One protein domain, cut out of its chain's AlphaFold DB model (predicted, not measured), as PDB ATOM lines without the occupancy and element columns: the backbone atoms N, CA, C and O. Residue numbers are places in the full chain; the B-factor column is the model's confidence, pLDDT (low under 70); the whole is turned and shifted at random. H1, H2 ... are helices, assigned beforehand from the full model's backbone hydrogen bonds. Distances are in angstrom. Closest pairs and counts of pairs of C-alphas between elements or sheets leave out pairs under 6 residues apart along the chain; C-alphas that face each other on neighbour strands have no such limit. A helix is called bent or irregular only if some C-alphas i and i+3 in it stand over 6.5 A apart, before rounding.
ATOM      1  N   ILE A 175     -28.541  51.995  49.281       93.44
ATOM      2  CA  ILE A 175     -28.204  51.083  48.186       93.44
ATOM      3  C   ILE A 175     -28.440  49.609  48.535       93.44
ATOM      4  O   ILE A 175     -27.995  48.743  47.785       93.44
ATOM      5  N   THR A 176     -29.110  49.300  49.648       90.56
ATOM      6  CA  THR A 176     -29.344  47.913  50.094       90.56
ATOM      7  C   THR A 176     -30.073  47.092  49.026       90.56
ATOM      8  O   THR A 176     -29.546  46.082  48.554       90.56
ATOM      9  N   GLU A 177     -31.223  47.573  48.551       89.44
ATOM     10  CA  GLU A 177     -31.989  46.882  47.506       89.44
ATOM     11  C   GLU A 177     -31.270  46.906  46.152       89.44
ATOM     12  O   GLU A 177     -31.270  45.916  45.423       89.44
ATOM     13  N   ALA A 178     -30.561  47.992  45.832       93.19
ATOM     14  CA  ALA A 178     -29.777  48.086  44.602       93.19
ATOM     15  C   ALA A 178     -28.635  47.050  44.553       93.19
ATOM     16  O   ALA A 178     -28.354  46.482  43.493       93.19
ATOM     17  N   LYS A 179     -27.993  46.755  45.691       90.75
ATOM     18  CA  LYS A 179     -26.997  45.676  45.805       90.75
ATOM     19  C   LYS A 179     -27.625  44.304  45.552       90.75
ATOM     20  O   LYS A 179     -27.032  43.508  44.821       90.75
ATOM     21  N   LYS A 180     -28.820  44.053  46.104       87.69
ATOM     22  CA  LYS A 180     -29.598  42.819  45.883       87.69
ATOM     23  C   LYS A 180     -30.029  42.678  44.418       87.69
ATOM     24  O   LYS A 180     -29.867  41.614  43.837       87.69
ATOM     25  N   ALA A 181     -30.494  43.748  43.776       90.25
ATOM     26  CA  ALA A 181     -30.816  43.723  42.347       90.25
ATOM     27  C   ALA A 181     -29.575  43.417  41.488       90.25
ATOM     28  O   ALA A 181     -29.617  42.593  40.575       90.25
ATOM     29  N   ASN A 182     -28.424  44.008  41.821       90.62
ATOM     30  CA  ASN A 182     -27.192  43.756  41.079       90.62
ATOM     31  C   ASN A 182     -26.710  42.301  41.199       90.62
ATOM     32  O   ASN A 182     -26.103  41.776  40.262       90.62
ATOM     33  N   SER A 183     -26.952  41.640  42.334       87.12
ATOM     34  CA  SER A 183     -26.454  40.282  42.552       87.12
ATOM     35  C   SER A 183     -27.124  39.244  41.651       87.12
ATOM     36  O   SER A 183     -26.526  38.206  41.399       87.12
ATOM     37  N   ILE A 184     -28.277  39.529  41.043       86.81
ATOM     38  CA  ILE A 184     -28.903  38.640  40.048       86.81
ATOM     39  C   ILE A 184     -27.952  38.338  38.885       86.81
ATOM     40  O   ILE A 184     -27.851  37.199  38.424       86.81
ATOM     41  N   TYR A 185     -27.182  39.334  38.445       82.25
ATOM     42  CA  TYR A 185     -26.202  39.149  37.375       82.25
ATOM     43  C   TYR A 185     -25.025  38.252  37.794       82.25
ATOM     44  O   TYR A 185     -24.316  37.732  36.932       82.25
ATOM     45  N   CYS A 186     -24.827  38.036  39.098       81.19
ATOM     46  CA  CYS A 186     -23.825  37.121  39.641       81.19
ATOM     47  C   CYS A 186     -24.285  35.658  39.621       81.19
ATOM     48  O   CYS A 186     -23.424  34.782  39.578       81.19
ATOM     49  N   ILE A 187     -25.598  35.382  39.594       78.12
ATOM     50  CA  ILE A 187     -26.114  34.020  39.359       78.12
ATOM     51  C   ILE A 187     -25.669  33.526  37.981       78.12
ATOM     52  O   ILE A 187     -25.302  32.364  37.812       78.12
ATOM     53  N   GLY A 188     -25.659  34.428  36.994       73.81
ATOM     54  CA  GLY A 188     -25.039  34.216  35.691       73.81
ATOM     55  C   GLY A 188     -25.423  32.884  35.045       73.81
ATOM     56  O   GLY A 188     -26.533  32.733  34.537       73.81
ATOM     57  N   ASN A 189     -24.476  31.938  35.034       72.44
ATOM     58  CA  ASN A 189     -24.569  30.655  34.332       72.44
ATOM     59  C   ASN A 189     -25.852  29.873  34.634       72.44
ATOM     60  O   ASN A 189     -26.378  29.246  33.717       72.44
ATOM     61  N   ASP A 190     -26.381  29.927  35.859       80.06
ATOM     62  CA  ASP A 190     -27.602  29.180  36.180       80.06
ATOM     63  C   ASP A 190     -28.804  29.728  35.408       80.06
ATOM     64  O   ASP A 190     -29.570  28.946  34.853       80.06
ATOM     65  N   LEU A 191     -28.914  31.055  35.267       83.88
ATOM     66  CA  LEU A 191     -29.938  31.678  34.423       83.88
ATOM     67  C   LEU A 191     -29.678  31.407  32.940       83.88
ATOM     68  O   LEU A 191     -30.615  31.094  32.208       83.88
ATOM     69  N   TYR A 192     -28.423  31.475  32.484       83.88
ATOM     70  CA  TYR A 192     -28.082  31.192  31.085       83.88
ATOM     71  C   TYR A 192     -28.423  29.757  30.663       83.88
ATOM     72  O   TYR A 192     -28.812  29.558  29.515       83.88
ATOM     73  N   ASN A 193     -28.342  28.789  31.580       86.19
ATOM     74  CA  ASN A 193     -28.657  27.381  31.323       86.19
ATOM     75  C   ASN A 193     -30.162  27.077  31.264       86.19
ATOM     76  O   ASN A 193     -30.546  26.003  30.797       86.19
ATOM     77  N   LEU A 194     -31.017  27.988  31.735       88.38
ATOM     78  CA  LEU A 194     -32.464  27.819  31.632       88.38
ATOM     79  C   LEU A 194     -32.940  27.938  30.175       88.38
ATOM     80  O   LEU A 194     -32.352  28.713  29.414       88.38
ATOM     81  N   PRO A 195     -34.029  27.247  29.786       86.50
ATOM     82  CA  PRO A 195     -34.630  27.414  28.469       86.50
ATOM     83  C   PRO A 195     -34.989  28.876  28.174       86.50
ATOM     84  O   PRO A 195     -35.573  29.563  29.002       86.50
ATOM     85  N   ASP A 196     -34.703  29.333  26.957       82.94
ATOM     86  CA  ASP A 196     -35.036  30.693  26.494       82.94
ATOM     87  C   ASP A 196     -36.508  30.830  26.038       82.94
ATOM     88  O   ASP A 196     -36.958  31.880  25.561       82.94
ATOM     89  N   ILE A 197     -37.258  29.732  26.157       76.88
ATOM     90  CA  ILE A 197     -38.633  29.558  25.699       76.88
ATOM     91  C   ILE A 197     -39.530  29.593  26.938       76.88
ATOM     92  O   ILE A 197     -39.340  28.777  27.833       76.88
ATOM     93  N   ARG A 198     -40.505  30.511  26.948       81.81
ATOM     94  CA  ARG A 198     -41.426  30.797  28.066       81.81
ATOM     95  C   ARG A 198     -40.726  31.273  29.349       81.81
ATOM     96  O   ARG A 198     -40.772  30.580  30.361       81.81
ATOM     97  N   PRO A 199     -40.081  32.456  29.333       84.50
ATOM     98  CA  PRO A 199     -39.505  33.036  30.546       84.50
ATOM     99  C   PRO A 199     -40.532  33.221  31.675       84.50
ATOM    100  O   PRO A 199     -40.117  33.343  32.816       84.50
ATOM    101  N   GLU A 200     -41.834  33.202  31.383       88.00
ATOM    102  CA  GLU A 200     -42.940  33.248  32.341       88.00
ATOM    103  C   GLU A 200     -43.180  31.951  33.148       88.00
ATOM    104  O   GLU A 200     -43.921  31.991  34.131       88.00
ATOM    105  N   ASP A 201     -42.572  30.814  32.781       91.31
ATOM    106  CA  ASP A 201     -42.719  29.538  33.506       91.31
ATOM    107  C   ASP A 201     -41.971  29.597  34.853       91.31
ATOM    108  O   ASP A 201     -40.807  29.212  34.963       91.31
ATOM    109  N   VAL A 202     -42.624  30.082  35.912       90.25
ATOM    110  CA  VAL A 202     -41.967  30.382  37.199       90.25
ATOM    111  C   VAL A 202     -41.248  29.172  37.817       90.25
ATOM    112  O   VAL A 202     -40.233  29.349  38.495       90.25
ATOM    113  N   GLU A 203     -41.722  27.941  37.590       90.50
ATOM    114  CA  GLU A 203     -41.088  26.729  38.128       90.50
ATOM    115  C   GLU A 203     -39.629  26.559  37.676       90.50
ATOM    116  O   GLU A 203     -38.818  26.016  38.427       90.50
ATOM    117  N   MET A 204     -39.250  27.064  36.496       90.81
ATOM    118  CA  MET A 204     -37.877  26.925  35.992       90.81
ATOM    119  C   MET A 204     -36.849  27.695  36.839       90.81
ATOM    120  O   MET A 204     -35.664  27.363  36.823       90.81
ATOM    121  N   TYR A 205     -37.290  28.696  37.604       91.88
ATOM    122  CA  TYR A 205     -36.419  29.532  38.431       91.88
ATOM    123  C   TYR A 205     -36.272  29.026  39.867       91.88
ATOM    124  O   TYR A 205     -35.524  29.627  40.632       91.88
ATOM    125  N   GLU A 206     -36.927  27.925  40.252       89.94
ATOM    126  CA  GLU A 206     -36.895  27.426  41.633       89.94
ATOM    127  C   GLU A 206     -35.463  27.167  42.133       89.94
ATOM    128  O   GLU A 206     -35.114  27.552  43.248       89.94
ATOM    129  N   ILE A 207     -34.612  26.551  41.306       89.62
ATOM    130  CA  ILE A 207     -33.212  26.285  41.665       89.62
ATOM    131  C   ILE A 207     -32.404  27.595  41.749       89.62
ATOM    132  O   ILE A 207     -31.826  27.838  42.809       89.62
ATOM    133  N   PRO A 208     -32.379  28.462  40.713       91.00
ATOM    134  CA  PRO A 208     -31.715  29.764  40.801       91.00
ATOM    135  C   PRO A 208     -32.168  30.631  41.984       91.00
ATOM    136  O   PRO A 208     -31.327  31.262  42.619       91.00
ATOM    137  N   LEU A 209     -33.462  30.634  42.330       90.25
ATOM    138  CA  LEU A 209     -33.986  31.379  43.483       90.25
ATOM    139  C   LEU A 209     -33.397  30.860  44.799       90.25
ATOM    140  O   LEU A 209     -32.884  31.646  45.589       90.25
ATOM    141  N   ARG A 210     -33.356  29.537  45.003       88.50
ATOM    142  CA  ARG A 210     -32.732  28.946  46.201       88.50
ATOM    143  C   ARG A 210     -31.240  29.273  46.311       88.50
ATOM    144  O   ARG A 210     -30.734  29.441  47.416       88.50
ATOM    145  N   VAL A 211     -30.525  29.331  45.183       87.31
ATOM    146  CA  VAL A 211     -29.108  29.734  45.159       87.31
ATOM    147  C   VAL A 211     -28.972  31.203  45.550       87.31
ATOM    148  O   VAL A 211     -28.154  31.527  46.409       87.31
ATOM    149  N   PHE A 212     -29.795  32.074  44.966       87.06
ATOM    150  CA  PHE A 212     -29.815  33.506  45.259       87.06
ATOM    151  C   PHE A 212     -30.076  33.814  46.735       87.06
ATOM    152  O   PHE A 212     -29.433  34.688  47.310       87.06
ATOM    153  N   GLU A 213     -30.994  33.070  47.349       85.38
ATOM    154  CA  GLU A 213     -31.390  33.212  48.754       85.38
ATOM    155  C   GLU A 213     -30.397  32.556  49.734       85.38
ATOM    156  O   GLU A 213     -30.533  32.703  50.949       85.38
ATOM    157  N   SER A 214     -29.390  31.827  49.241       83.75
ATOM    158  CA  SER A 214     -28.425  31.138  50.101       83.75
ATOM    159  C   SER A 214     -27.426  32.103  50.756       83.75
ATOM    160  O   SER A 214     -26.888  33.005  50.113       83.75
ATOM    161  N   GLU A 215     -27.095  31.868  52.032       73.31
ATOM    162  CA  GLU A 215     -26.143  32.698  52.793       73.31
ATOM    163  C   GLU A 215     -24.777  32.824  52.092       73.31
ATOM    164  O   GLU A 215     -24.207  33.912  52.011       73.31
ATOM    165  N   ALA A 216     -24.288  31.728  51.498       74.50
ATOM    166  CA  ALA A 216     -23.016  31.689  50.771       74.50
ATOM    167  C   ALA A 216     -22.990  32.607  49.531       74.50
ATOM    168  O   ALA A 216     -21.927  33.082  49.120       74.50
ATOM    169  N   PHE A 217     -24.147  32.854  48.916       76.75
ATOM    170  CA  PHE A 217     -24.267  33.762  47.783       76.75
ATOM    171  C   PHE A 217     -24.283  35.226  48.238       76.75
ATOM    172  O   PHE A 217     -23.580  36.061  47.663       76.75
ATOM    173  N   VAL A 218     -25.016  35.522  49.316       70.06
ATOM    174  CA  VAL A 218     -25.154  36.872  49.885       70.06
ATOM    175  C   VAL A 218     -23.799  37.462  50.292       70.06
ATOM    176  O   VAL A 218     -23.543  38.636  50.017       70.06
ATOM    177  N   GLU A 219     -22.883  36.661  50.844       67.50
ATOM    178  CA  GLU A 219     -21.535  37.119  51.229       67.50
ATOM    179  C   GLU A 219     -20.685  37.656  50.055       67.50
ATOM    180  O   GLU A 219     -19.811  38.501  50.259       67.50
ATOM    181  N   ASN A 220     -20.950  37.238  48.809       71.50
ATOM    182  CA  ASN A 220     -20.186  37.656  47.623       71.50
ATOM    183  C   ASN A 220     -20.741  38.913  46.919       71.50
ATOM    184  O   ASN A 220     -20.132  39.420  45.966       71.50
ATOM    185  N   THR A 221     -21.882  39.436  47.374       73.19
ATOM    186  CA  THR A 221     -22.604  40.544  46.716       73.19
ATOM    187  C   THR A 221     -21.875  41.886  46.802       73.19
ATOM    188  O   THR A 221     -21.829  42.627  45.817       73.19
ATOM    189  N   GLU A 222     -21.214  42.168  47.926       76.44
ATOM    190  CA  GLU A 222     -20.462  43.411  48.153       76.44
ATOM    191  C   GLU A 222     -19.290  43.569  47.172       76.44
ATOM    192  O   GLU A 222     -19.108  44.621  46.560       76.44
ATOM    193  N   ILE A 223     -18.536  42.490  46.931       78.62
ATOM    194  CA  ILE A 223     -17.389  42.501  46.006       78.62
ATOM    195  C   ILE A 223     -17.843  42.839  44.581       78.62
ATOM    196  O   ILE A 223     -17.152  43.553  43.845       78.62
ATOM    197  N   CYS A 224     -19.001  42.313  44.182       82.62
ATOM    198  CA  CYS A 224     -19.563  42.552  42.860       82.62
ATOM    199  C   CYS A 224     -20.098  43.981  42.727       82.62
ATOM    200  O   CYS A 224     -19.926  44.596  41.673       82.62
ATOM    201  N   TRP A 225     -20.684  44.528  43.795       89.38
ATOM    202  CA  TRP A 225     -21.128  45.916  43.839       89.38
ATOM    203  C   TRP A 225     -19.962  46.900  43.722       89.38
ATOM    204  O   TRP A 225     -20.006  47.812  42.897       89.38
ATOM    205  N   ASP A 226     -18.892  46.721  44.495       88.00
ATOM    206  CA  ASP A 226     -17.794  47.692  44.552       88.00
ATOM    207  C   ASP A 226     -17.114  47.904  43.198       88.00
ATOM    208  O   ASP A 226     -16.787  49.037  42.838       88.00
ATOM    209  N   ARG A 227     -16.985  46.833  42.408       88.06
ATOM    210  CA  ARG A 227     -16.379  46.844  41.066       88.06
ATOM    211  C   ARG A 227     -17.294  47.404  39.978       88.06
ATOM    212  O   ARG A 227     -16.857  47.565  38.837       88.06
ATOM    213  N   LEU A 228     -18.560  47.653  40.295       90.94
ATOM    214  CA  LEU A 228     -19.556  48.041  39.316       90.94
ATOM    215  C   LEU A 228     -19.369  49.515  38.890       90.94
ATOM    216  O   LEU A 228     -19.234  50.389  39.751       90.94
ATOM    217  N   PRO A 229     -19.394  49.835  37.579       92.50
ATOM    218  CA  PRO A 229     -19.371  51.220  37.110       92.50
ATOM    219  C   PRO A 229     -20.526  52.048  37.684       92.50
ATOM    220  O   PRO A 229     -21.632  51.537  37.861       92.50
ATOM    221  N   ILE A 230     -20.311  53.350  37.902       94.12
ATOM    222  CA  ILE A 230     -21.303  54.215  38.564       94.12
ATOM    223  C   ILE A 230     -22.664  54.243  37.849       94.12
ATOM    224  O   ILE A 230     -23.695  54.104  38.500       94.12
ATOM    225  N   LYS A 231     -22.684  54.293  36.505       93.56
ATOM    226  CA  LYS A 231     -23.927  54.217  35.711       93.56
ATOM    227  C   LYS A 231     -24.722  52.937  35.987       93.56
ATOM    228  O   LYS A 231     -25.947  52.957  35.990       93.56
ATOM    229  N   HIS A 232     -24.037  51.821  36.222       93.75
ATOM    230  CA  HIS A 232     -24.687  50.549  36.525       93.75
ATOM    231  C   HIS A 232     -25.159  50.490  37.989       93.75
ATOM    232  O   HIS A 232     -26.219  49.931  38.252       93.75
ATOM    233  N   LYS A 233     -24.442  51.108  38.942       95.75
ATOM    234  CA  LYS A 233     -24.935  51.269  40.327       95.75
ATOM    235  C   LYS A 233     -26.239  52.067  40.353       95.75
ATOM    236  O   LYS A 233     -27.209  51.643  40.969       95.75
ATOM    237  N   ILE A 234     -26.274  53.172  39.612       95.75
ATOM    238  CA  ILE A 234     -27.456  54.028  39.462       95.75
ATOM    239  C   ILE A 234     -28.608  53.292  38.765       95.75
ATOM    240  O   ILE A 234     -29.743  53.388  39.211       95.75
ATOM    241  N   SER A 235     -28.322  52.501  37.727       95.25
ATOM    242  CA  SER A 235     -29.327  51.642  37.080       95.25
ATOM    243  C   SER A 235     -30.024  50.706  38.074       95.25
ATOM    244  O   SER A 235     -31.248  50.616  38.081       95.25
ATOM    245  N   ASN A 236     -29.269  50.068  38.973       95.44
ATOM    246  CA  ASN A 236     -29.862  49.212  40.001       95.44
ATOM    247  C   ASN A 236     -30.731  50.005  40.993       95.44
ATOM    248  O   ASN A 236     -31.780  49.512  41.388       95.44
ATOM    249  N   VAL A 237     -30.354  51.242  41.342       95.69
ATOM    250  CA  VAL A 237     -31.208  52.126  42.158       95.69
ATOM    251  C   VAL A 237     -32.524  52.436  41.444       95.69
ATOM    252  O   VAL A 237     -33.587  52.275  42.035       95.69
ATOM    253  N   PHE A 238     -32.474  52.837  40.170       95.25
ATOM    254  CA  PHE A 238     -33.682  53.152  39.399       95.25
ATOM    255  C   PHE A 238     -34.599  51.942  39.227       95.25
ATOM    256  O   PHE A 238     -35.817  52.092  39.238       95.25
ATOM    257  N   CYS A 239     -34.033  50.742  39.111       94.44
ATOM    258  CA  CYS A 239     -34.800  49.506  39.161       94.44
ATOM    259  C   CYS A 239     -35.566  49.384  40.490       94.44
ATOM    260  O   CYS A 239     -36.794  49.269  40.495       94.44
ATOM    261  N   THR A 240     -34.861  49.448  41.620       92.62
ATOM    262  CA  THR A 240     -35.456  49.184  42.941       92.62
ATOM    263  C   THR A 240     -36.404  50.280  43.418       92.62
ATOM    264  O   THR A 240     -37.349  49.999  44.150       92.62
ATOM    265  N   ASP A 241     -36.232  51.512  42.935       91.75
ATOM    266  CA  ASP A 241     -37.134  52.638  43.203       91.75
ATOM    267  C   ASP A 241     -38.584  52.381  42.743       91.75
ATOM    268  O   ASP A 241     -39.511  53.049  43.210       91.75
ATOM    269  N   THR A 242     -38.799  51.403  41.855       89.94
ATOM    270  CA  THR A 242     -40.127  51.019  41.350       89.94
ATOM    271  C   THR A 242     -40.798  49.891  42.139       89.94
ATOM    272  O   THR A 242     -41.996  49.660  41.968       89.94
ATOM    273  N   PHE A 243     -40.090  49.181  43.023       87.69
ATOM    274  CA  PHE A 243     -40.655  48.012  43.713       87.69
ATOM    275  C   PHE A 243     -41.817  48.348  44.656       87.69
ATOM    276  O   PHE A 243     -42.860  47.698  44.526       87.69
ATOM    277  N   PRO A 244     -41.737  49.388  45.517       84.50
ATOM    278  CA  PRO A 244     -42.868  49.756  46.371       84.50
ATOM    279  C   PRO A 244     -44.116  50.096  45.549       84.50
ATOM    280  O   PRO A 244     -45.237  49.712  45.886       84.50
ATOM    281  N   LEU A 245     -43.903  50.776  44.416       80.62
ATOM    282  CA  LEU A 245     -44.948  51.135  43.470       80.62
ATOM    283  C   LEU A 245     -45.635  49.882  42.917       80.62
ATOM    284  O   LEU A 245     -46.861  49.816  42.952       80.62
ATOM    285  N   ARG A 246     -44.859  48.896  42.451       85.12
ATOM    286  CA  ARG A 246     -45.342  47.626  41.878       85.12
ATOM    287  C   ARG A 246     -46.101  46.767  42.887       85.12
ATOM    288  O   ARG A 246     -47.175  46.260  42.567       85.12
ATOM    289  N   LEU A 247     -45.591  46.662  44.113       81.75
ATOM    290  CA  LEU A 247     -46.264  45.952  45.205       81.75
ATOM    291  C   LEU A 247     -47.629  46.559  45.532       81.75
ATOM    292  O   LEU A 247     -48.596  45.833  45.767       81.75
ATOM    293  N   LYS A 248     -47.739  47.891  45.479       79.25
ATOM    294  CA  LYS A 248     -49.021  48.574  45.660       79.25
ATOM    295  C   LYS A 248     -50.032  48.212  44.559       79.25
ATOM    296  O   LYS A 248     -51.183  47.933  44.889       79.25
ATOM    297  N   ILE A 249     -49.615  48.138  43.286       77.56
ATOM    298  CA  ILE A 249     -50.490  47.745  42.149       77.56
ATOM    299  C   ILE A 249     -51.065  46.351  42.335       77.56
ATOM    300  O   ILE A 249     -52.239  46.115  42.064       77.56
ATOM    301  N   LEU A 250     -50.227  45.421  42.796       78.81
ATOM    302  CA  LEU A 250     -50.609  44.025  42.984       78.81
ATOM    303  C   LEU A 250     -51.658  43.850  44.099       78.81
ATOM    304  O   LEU A 250     -52.113  42.736  44.353       78.81
ATOM    305  N   GLY A 251     -52.085  44.937  44.759       66.44
ATOM    306  CA  GLY A 251     -53.132  44.932  45.780       66.44
ATOM    307  C   GLY A 251     -52.677  44.319  47.105       66.44
ATOM    308  O   GLY A 251     -53.466  44.183  48.050       66.44
ATOM    309  N   SER A 252     -51.395  43.973  47.200       57.41
ATOM    310  CA  SER A 252     -50.741  43.484  48.397       57.41
ATOM    311  C   SER A 252     -50.268  44.666  49.230       57.41
ATOM    312  O   SER A 252     -49.078  44.947  49.316       57.41
ATOM    313  N   GLY A 253     -51.197  45.370  49.875       54.78
ATOM    314  CA  GLY A 253     -50.832  46.214  51.013       54.78
ATOM    315  C   GLY A 253     -50.302  45.330  52.145       54.78
ATOM    316  O   GLY A 253     -51.079  45.007  53.030       54.78
ATOM    317  N   TYR A 254     -49.057  44.850  52.049       60.91
ATOM    318  CA  TYR A 254     -48.325  44.026  53.024       60.91
ATOM    319  C   TYR A 254     -49.197  43.012  53.798       60.91
ATOM    320  O   TYR A 254     -49.144  42.928  55.022       60.91
ATOM    321  N   LYS A 255     -50.079  42.279  53.096       57.53
ATOM    322  CA  LYS A 255     -51.102  41.428  53.742       57.53
ATOM    323  C   LYS A 255     -50.548  40.067  54.180       57.53
ATOM    324  O   LYS A 255     -50.972  39.576  55.221       57.53
ATOM    325  N   ASN A 256     -49.645  39.476  53.386       73.19
ATOM    326  CA  ASN A 256     -48.656  38.434  53.720       73.19
ATOM    327  C   ASN A 256     -47.841  38.066  52.453       73.19
ATOM    328  O   ASN A 256     -48.288  38.336  51.332       73.19
ATOM    329  N   ASP A 257     -46.701  37.395  52.627       76.75
ATOM    330  CA  ASP A 257     -45.770  37.055  51.534       76.75
ATOM    331  C   ASP A 257     -46.360  36.049  50.533       76.75
ATOM    332  O   ASP A 257     -46.087  36.114  49.338       76.75
ATOM    333  N   GLN A 258     -47.237  35.148  50.987       80.62
ATOM    334  CA  GLN A 258     -47.878  34.146  50.123       80.62
ATOM    335  C   GLN A 258     -48.844  34.777  49.109       80.62
ATOM    336  O   GLN A 258     -48.941  34.333  47.966       80.62
ATOM    337  N   VAL A 259     -49.571  35.819  49.517       81.06
ATOM    338  CA  VAL A 259     -50.485  36.577  48.656       81.06
ATOM    339  C   VAL A 259     -49.689  37.399  47.650       81.06
ATOM    340  O   VAL A 259     -50.060  37.416  46.477       81.06
ATOM    341  N   VAL A 260     -48.586  38.023  48.081       81.88
ATOM    342  CA  VAL A 260     -47.650  38.733  47.194       81.88
ATOM    343  C   VAL A 260     -47.087  37.768  46.154       81.88
ATOM    344  O   VAL A 260     -47.201  38.018  44.959       81.88
ATOM    345  N   GLU A 261     -46.556  36.624  46.584       84.19
ATOM    346  CA  GLU A 261     -45.996  35.622  45.683       84.19
ATOM    347  C   GLU A 261     -47.032  35.104  44.678       84.19
ATOM    348  O   GLU A 261     -46.737  34.995  43.489       84.19
ATOM    349  N   SER A 262     -48.252  34.813  45.132       87.25
ATOM    350  CA  SER A 262     -49.339  34.379  44.253       87.25
ATOM    351  C   SER A 262     -49.701  35.451  43.219       87.25
ATOM    352  O   SER A 262     -49.867  35.143  42.037       87.25
ATOM    353  N   ALA A 263     -49.756  36.724  43.630       88.25
ATOM    354  CA  ALA A 263     -50.014  37.844  42.728       88.25
ATOM    355  C   ALA A 263     -48.884  38.028  41.704       88.25
ATOM    356  O   ALA A 263     -49.165  38.176  40.517       88.25
ATOM    357  N   ILE A 264     -47.622  37.944  42.139       89.81
ATOM    358  CA  ILE A 264     -46.452  37.999  41.254       89.81
ATOM    359  C   ILE A 264     -46.514  36.870  40.228       89.81
ATOM    360  O   ILE A 264     -46.431  37.131  39.033       89.81
ATOM    361  N   ARG A 265     -46.714  35.622  40.670       90.44
ATOM    362  CA  ARG A 265     -46.794  34.450  39.781       90.44
ATOM    363  C   ARG A 265     -47.905  34.589  38.748       90.44
ATOM    364  O   ARG A 265     -47.712  34.241  37.589       90.44
ATOM    365  N   LYS A 266     -49.058  35.120  39.157       90.69
ATOM    366  CA  LYS A 266     -50.202  35.350  38.271       90.69
ATOM    367  C   LYS A 266     -49.923  36.402  37.189       90.69
ATOM    368  O   LYS A 266     -50.503  36.300  36.114       90.69
ATOM    369  N   HIS A 267     -49.086  37.393  37.484       92.00
ATOM    370  CA  HIS A 267     -48.825  38.556  36.629       92.00
ATOM    371  C   HIS A 267     -47.369  38.633  36.148       92.00
ATOM    372  O   HIS A 267     -46.867  39.714  35.843       92.00
ATOM    373  N   ILE A 268     -46.653  37.503  36.135       93.06
ATOM    374  CA  ILE A 268     -45.202  37.515  35.940       93.06
ATOM    375  C   ILE A 268     -44.813  38.032  34.555       93.06
ATOM    376  O   ILE A 268     -43.893  38.834  34.440       93.06
ATOM    377  N   LEU A 269     -45.558  37.646  33.516       92.31
ATOM    378  CA  LEU A 269     -45.302  38.093  32.150       92.31
ATOM    379  C   LEU A 269     -45.466  39.612  32.023       92.31
ATOM    380  O   LEU A 269     -44.628  40.285  31.422       92.31
ATOM    381  N   GLU A 270     -46.536  40.158  32.597       92.88
ATOM    382  CA  GLU A 270     -46.811  41.591  32.615       92.88
ATOM    383  C   GLU A 270     -45.760  42.365  33.419       92.88
ATOM    384  O   GLU A 270     -45.292  43.415  32.981       92.88
ATOM    385  N   LEU A 271     -45.334  41.829  34.565       93.06
ATOM    386  CA  LEU A 271     -44.276  42.419  35.384       93.06
ATOM    387  C   LEU A 271     -42.926  42.428  34.659       93.06
ATOM    388  O   LEU A 271     -42.217  43.431  34.719       93.06
ATOM    389  N   SER A 272     -42.577  41.361  33.939       93.31
ATOM    390  CA  SER A 272     -41.342  41.300  33.149       93.31
ATOM    391  C   SER A 272     -41.354  42.268  31.969       93.31
ATOM    392  O   SER A 272     -40.352  42.926  31.707       93.31
ATOM    393  N   ARG A 273     -42.494  42.414  31.280       94.12
ATOM    394  CA  ARG A 273     -42.676  43.424  30.220       94.12
ATOM    395  C   ARG A 273     -42.537  44.843  30.755       94.12
ATOM    396  O   ARG A 273     -41.862  45.679  30.151       94.12
ATOM    397  N   CYS A 274     -43.159  45.097  31.902       94.12
ATOM    398  CA  CYS A 274     -43.063  46.362  32.615       94.12
ATOM    399  C   CYS A 274     -41.611  46.664  33.025       94.12
ATOM    400  O   CYS A 274     -41.146  47.793  32.867       94.12
ATOM    401  N   GLU A 275     -40.866  45.664  33.505       94.69
ATOM    402  CA  GLU A 275     -39.452  45.826  33.851       94.69
ATOM    403  C   GLU A 275     -38.583  46.144  32.643       94.69
ATOM    404  O   GLU A 275     -37.794  47.086  32.706       94.69
ATOM    405  N   HIS A 276     -38.780  45.446  31.527       96.06
ATOM    406  CA  HIS A 276     -38.058  45.752  30.296       96.06
ATOM    407  C   HIS A 276     -38.360  47.167  29.789       96.06
ATOM    408  O   HIS A 276     -37.446  47.921  29.462       96.06
ATOM    409  N   SER A 277     -39.633  47.577  29.801       96.12
ATOM    410  CA  SER A 277     -40.050  48.932  29.404       96.12
ATOM    411  C   SER A 277     -39.389  50.010  30.271       96.12
ATOM    412  O   SER A 277     -38.865  51.001  29.751       96.12
ATOM    413  N   ARG A 278     -39.338  49.781  31.590       96.44
ATOM    414  CA  ARG A 278     -38.628  50.636  32.550       96.44
ATOM    415  C   ARG A 278     -37.126  50.670  32.283       96.44
ATOM    416  O   ARG A 278     -36.525  51.745  32.259       96.44
ATOM    417  N   TRP A 279     -36.515  49.513  32.048       97.25
ATOM    418  CA  TRP A 279     -35.093  49.395  31.740       97.25
ATOM    419  C   TRP A 279     -34.731  50.144  30.451       97.25
ATOM    420  O   TRP A 279     -33.747  50.883  30.428       97.25
ATOM    421  N   VAL A 280     -35.550  50.042  29.401       98.00
ATOM    422  CA  VAL A 280     -35.377  50.790  28.146       98.00
ATOM    423  C   VAL A 280     -35.377  52.295  28.414       98.00
ATOM    424  O   VAL A 280     -34.448  52.994  27.997       98.00
ATOM    425  N   ALA A 281     -36.384  52.797  29.134       98.25
ATOM    426  CA  ALA A 281     -36.490  54.217  29.461       98.25
ATOM    427  C   ALA A 281     -35.272  54.713  30.255       98.25
ATOM    428  O   ALA A 281     -34.680  55.746  29.933       98.25
ATOM    429  N   GLU A 282     -34.842  53.922  31.234       97.88
ATOM    430  CA  GLU A 282     -33.657  54.174  32.044       97.88
ATOM    431  C   GLU A 282     -32.374  54.250  31.208       97.88
ATOM    432  O   GLU A 282     -31.585  55.186  31.354       97.88
ATOM    433  N   LYS A 283     -32.157  53.299  30.292       97.94
ATOM    434  CA  LYS A 283     -30.976  53.309  29.420       97.94
ATOM    435  C   LYS A 283     -30.947  54.522  28.511       97.94
ATOM    436  O   LYS A 283     -29.886  55.136  28.372       97.94
ATOM    437  N   LEU A 284     -32.089  54.914  27.958       98.31
ATOM    438  CA  LEU A 284     -32.190  56.138  27.175       98.31
ATOM    439  C   LEU A 284     -31.875  57.376  28.033       98.31
ATOM    440  O   LEU A 284     -31.087  58.218  27.605       98.31
ATOM    441  N   ILE A 285     -32.389  57.461  29.262       98.00
ATOM    442  CA  ILE A 285     -32.068  58.539  30.216       98.00
ATOM    443  C   ILE A 285     -30.566  58.589  30.539       98.00
ATOM    444  O   ILE A 285     -29.974  59.667  30.586       98.00
ATOM    445  N   LEU A 286     -29.913  57.434  30.686       96.19
ATOM    446  CA  LEU A 286     -28.472  57.317  30.952       96.19
ATOM    447  C   LEU A 286     -27.572  57.518  29.712       96.19
ATOM    448  O   LEU A 286     -26.342  57.420  29.826       96.19
ATOM    449  N   GLY A 287     -28.167  57.823  28.554       95.81
ATOM    450  CA  GLY A 287     -27.474  58.181  27.311       95.81
ATOM    451  C   GLY A 287     -27.185  57.020  26.357       95.81
ATOM    452  O   GLY A 287     -26.562  57.237  25.318       95.81
ATOM    453  N   TYR A 288     -27.639  55.804  26.670       97.25
ATOM    454  CA  TYR A 288     -27.489  54.663  25.769       97.25
ATOM    455  C   TYR A 288     -28.398  54.786  24.545       97.25
ATOM    456  O   TYR A 288     -29.398  55.506  24.546       97.25
ATOM    457  N   LYS A 289     -28.043  54.067  23.479       97.12
ATOM    458  CA  LYS A 289     -28.702  54.133  22.174       97.12
ATOM    459  C   LYS A 289     -29.095  52.736  21.690       97.12
ATOM    460  O   LYS A 289     -28.294  51.809  21.847       97.12
ATOM    461  N   CYS A 324     -34.952  47.698  22.621       96.25
ATOM    462  CA  CYS A 324     -35.938  47.261  21.635       96.25
ATOM    463  C   CYS A 324     -37.269  46.950  22.345       96.25
ATOM    464  O   CYS A 324     -37.313  46.953  23.578       96.25
ATOM    465  N   SER A 325     -38.340  46.683  21.593       95.38
ATOM    466  CA  SER A 325     -39.617  46.233  22.169       95.38
ATOM    467  C   SER A 325     -39.442  44.901  22.913       95.38
ATOM    468  O   SER A 325     -38.554  44.110  22.573       95.38
ATOM    469  N   TYR A 326     -40.284  44.600  23.906       93.62
ATOM    470  CA  TYR A 326     -40.223  43.294  24.573       93.62
ATOM    471  C   TYR A 326     -40.515  42.149  23.590       93.62
ATOM    472  O   TYR A 326     -39.945  41.054  23.681       93.62
ATOM    473  N   CYS A 327     -41.380  42.418  22.608       90.88
ATOM    474  CA  CYS A 327     -41.661  41.503  21.508       90.88
ATOM    475  C   CYS A 327     -40.416  41.216  20.658       90.88
ATOM    476  O   CYS A 327     -40.160  40.062  20.325       90.88
ATOM    477  N   ASP A 328     -39.605  42.220  20.331       93.19
ATOM    478  CA  ASP A 328     -38.385  42.018  19.545       93.19
ATOM    479  C   ASP A 328     -37.251  41.418  20.374       93.19
ATOM    480  O   ASP A 328     -36.461  40.629  19.843       93.19
ATOM    481  N   LEU A 329     -37.207  41.691  21.681       93.00
ATOM    482  CA  LEU A 329     -36.219  41.106  22.585       93.00
ATOM    483  C   LEU A 329     -36.245  39.573  22.527       93.00
ATOM    484  O   LEU A 329     -35.191  38.939  22.509       93.00
ATOM    485  N   CYS A 330     -37.429  38.961  22.382       88.44
ATOM    486  CA  CYS A 330     -37.549  37.504  22.237       88.44
ATOM    487  C   CYS A 330     -36.862  36.936  20.985       88.44
ATOM    488  O   CYS A 330     -36.560  35.746  20.928       88.44
ATOM    489  N   ARG A 331     -36.623  37.772  19.974       87.38
ATOM    490  CA  ARG A 331     -35.952  37.391  18.729       87.38
ATOM    491  C   ARG A 331     -34.471  37.753  18.755       87.38
ATOM    492  O   ARG A 331     -33.668  37.049  18.149       87.38
ATOM    493  N   ILE A 332     -34.137  38.869  19.400       89.00
ATOM    494  CA  ILE A 332     -32.813  39.492  19.359       89.00
ATOM    495  C   ILE A 332     -31.889  38.928  20.443       89.00
ATOM    496  O   ILE A 332     -30.775  38.507  20.127       89.00
ATOM    497  N   ASP A 333     -32.348  38.906  21.695       88.50
ATOM    498  CA  ASP A 333     -31.604  38.386  22.847       88.50
ATOM    499  C   ASP A 333     -32.590  37.747  23.848       88.50
ATOM    500  O   ASP A 333     -32.884  38.303  24.913       88.50
ATOM    501  N   PRO A 334     -33.169  36.576  23.511       86.12
ATOM    502  CA  PRO A 334     -34.230  35.967  24.314       86.12
ATOM    503  C   PRO A 334     -33.796  35.619  25.741       86.12
ATOM    504  O   PRO A 334     -34.658  35.463  26.607       86.12
ATOM    505  N   GLN A 335     -32.486  35.532  25.989       85.31
ATOM    506  CA  GLN A 335     -31.917  35.263  27.304       85.31
ATOM    507  C   GLN A 335     -32.166  36.406  28.286       85.31
ATOM    508  O   GLN A 335     -32.382  36.139  29.466       85.31
ATOM    509  N   ASN A 336     -32.196  37.657  27.817       88.69
ATOM    510  CA  ASN A 336     -32.396  38.816  28.690       88.69
ATOM    511  C   ASN A 336     -33.776  38.831  29.354       88.69
ATOM    512  O   ASN A 336     -33.877  39.199  30.519       88.69
ATOM    513  N   ARG A 337     -34.811  38.284  28.701       91.44
ATOM    514  CA  ARG A 337     -36.149  38.160  29.310       91.44
ATOM    515  C   ARG A 337     -36.156  37.310  30.585       91.44
ATOM    516  O   ARG A 337     -37.014  37.495  31.450       91.44
ATOM    517  N   LYS A 338     -35.200  36.379  30.716       92.00
ATOM    518  CA  LYS A 338     -35.022  35.576  31.934       92.00
ATOM    519  C   LYS A 338     -34.536  36.433  33.096       92.00
ATOM    520  O   LYS A 338     -34.942  36.188  34.224       92.00
ATOM    521  N   PHE A 339     -33.708  37.444  32.829       91.56
ATOM    522  CA  PHE A 339     -33.250  38.387  33.847       91.56
ATOM    523  C   PHE A 339     -34.386  39.304  34.301       91.56
ATOM    524  O   PHE A 339     -34.557  39.452  35.507       91.56
ATOM    525  N   ASP A 340     -35.211  39.817  33.380       92.81
ATOM    526  CA  ASP A 340     -36.400  40.609  33.741       92.81
ATOM    527  C   ASP A 340     -37.350  39.803  34.636       92.81
ATOM    528  O   ASP A 340     -37.856  40.295  35.641       92.81
ATOM    529  N   THR A 341     -37.569  38.529  34.300       92.81
ATOM    530  CA  THR A 341     -38.425  37.628  35.086       92.81
ATOM    531  C   THR A 341     -37.817  37.307  36.442       92.81
ATOM    532  O   THR A 341     -38.479  37.438  37.474       92.81
ATOM    533  N   PHE A 342     -36.545  36.913  36.460       92.69
ATOM    534  CA  PHE A 342     -35.872  36.534  37.689       92.69
ATOM    535  C   PHE A 342     -35.784  37.703  38.672       92.69
ATOM    536  O   PHE A 342     -36.076  37.511  39.846       92.69
ATOM    537  N   LEU A 343     -35.486  38.911  38.184       91.94
ATOM    538  CA  LEU A 343     -35.456  40.142  38.975       91.94
ATOM    539  C   LEU A 343     -36.774  40.402  39.705       91.94
ATOM    540  O   LEU A 343     -36.770  40.709  40.897       91.94
ATOM    541  N   ILE A 344     -37.904  40.230  39.018       91.56
ATOM    542  CA  ILE A 344     -39.222  40.352  39.642       91.56
ATOM    543  C   ILE A 344     -39.420  39.273  40.711       91.56
ATOM    544  O   ILE A 344     -39.849  39.581  41.821       91.56
ATOM    545  N   LEU A 345     -39.085  38.015  40.412       90.06
ATOM    546  CA  LEU A 345     -39.271  36.906  41.352       90.06
ATOM    547  C   LEU A 345     -38.394  37.022  42.607       90.06
ATOM    548  O   LEU A 345     -38.835  36.605  43.678       90.06
ATOM    549  N   SER A 346     -37.181  37.560  42.476       86.06
ATOM    550  CA  SER A 346     -36.172  37.596  43.538       86.06
ATOM    551  C   SER A 346     -36.203  38.866  44.386       86.06
ATOM    552  O   SER A 346     -35.840  38.836  45.562       86.06
ATOM    553  N   CYS A 347     -36.576  40.001  43.791       80.50
ATOM    554  CA  CYS A 347     -36.450  41.306  44.442       80.50
ATOM    555  C   CYS A 347     -37.786  41.966  44.772       80.50
ATOM    556  O   CYS A 347     -37.806  42.874  45.594       80.50
ATOM    557  N   LEU A 348     -38.895  41.511  44.184       73.44
ATOM    558  CA  LEU A 348     -40.216  42.028  44.540       73.44
ATOM    559  C   LEU A 348     -40.802  41.334  45.785       73.44
ATOM    560  O   LEU A 348     -41.840  41.751  46.280       73.44
ATOM    561  N   LYS A 349     -40.150  40.284  46.299       65.00
ATOM    562  CA  LYS A 349     -40.465  39.654  47.586       65.00
ATOM    563  C   LYS A 349     -39.598  40.307  48.675       65.00
ATOM    564  O   LYS A 349     -38.367  40.253  48.567       65.00
TER     565      LYS A 349
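Overview. This is residues 175 to 289 and 324 to 349 of the 350 residues of an uncharacterized protein of Coprobacter sp (UniProt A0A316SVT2). The model is a rounded, compact cluster of crossed helices, with H11 in the core and H1, H3 and H9 packed round it. H6 and H7 follow each other along one side, with H9 beside H6; H5 packs on H1, and H8 lies across the far end of the body, near H7 and the beginning of H9. The printed part has 141 residues with eleven named helices, H1 to H11 in order along the chain, and no named strand: the class is all helix. The radius of gyration of the C-alphas is 14.6 A, and the C-alphas span 36 by 36 by 31 A.

Arrangement. H1, residues 176 to 187, is one of two hubs, touching four helices. With residues 184 to 187 alone it touches H3, residues 202 to 212; the closest C-alphas, of Ile 187 and Phe 212, are 7.0 A apart. H3 is irregular, with C-alphas 204 and 207 7.4 A apart. H2, residues 189 to 192, only just touches H3, with 3 pairs of C-alphas within 8 A, the closest those of Asp 190 and Pro 208 at 6.2 A. H4, residues 215 to 218, is near H1, with 6 pairs of C-alphas within 10 A. H5, residues 221 to 226, touches H1 about perpendicular, at 76 degrees, closest at the C-alphas of Ser 183 and Thr 221, 5.7 A. H6, residues 230 to 240, touches residues 177 to 182 of H1 at 75 degrees, about perpendicular, with the C-alphas of Ala 178 and Asn 236 closest at 4.7 A. H7, residues 243 to 249, is close to but not clearly touching H8, residues 257 to 266; their closest C-alphas, of Leu 247 and Val 260, are 7.6 A apart. H9, residues 268 to 285, touches H6 with residues 275 to 282 alone, opposite ways at a steep tilt of 36 degrees, only just past shallow; the C-alphas of Ser 235 and Glu 282 are closest, at 7.1 A. H10, residues 326 to 332, only just touches H9, with 3 pairs of C-alphas within 8 A, the closest those of Arg 273 and Tyr 326 at 6.2 A. H11, residues 336 to 347, is the other hub. It touches residues 268 to 276 of H9 at 74 degrees, about perpendicular, with the C-alphas of Ser 272 and Asp 340 closest at 5.0 A. It touches H1 opposite ways at a steep tilt of 45 degrees, closest at the C-alphas of Ala 181 and Cys 347, 6.5 A. With residues 342 to 346 alone it touches H3, closest at the C-alphas of Leu 209 and Ser 346, 6.6 A. H10 and H11 touch only at the corner, and only just, with 3 pairs. The packing is mostly crossed, with no touching pair at a shallow tilt. Every O i to N i+4 pair is within hydrogen-bond range in H5, H6, H7, H8, H9 and H11; in H1 it is 5 of 8, in H3 4 of 7, and in H10 1 of 3, beside 3 of 4 O i to N i+3 pairs.

Along the chain. H1 begins at C-alpha 176, (-29.344, 47.913, 50.094), and is 17.9 A long. H3 measures 14.9 A, H6 15.6 A and H8 14.1 A. H9, the longest, runs 25.4 A from C-alpha 268 at (-45.202, 37.515, 35.940). H11 is 16.5 A long and ends at C-alpha 347, (-36.450, 41.306, 44.442).

Size, cuts and confidence. The two C-alphas farthest apart, of Lys 255 and Lys 289, are 40.7 A apart. Residues 290 to 323 are not printed, and C-alphas 289 and 324 are 10.0 A apart across the cut. Of the links that are printed whole, none is long. The mean pLDDT of the printed part is 86.9; residue 219, residues 251 to 255 and residue 349 are under 70.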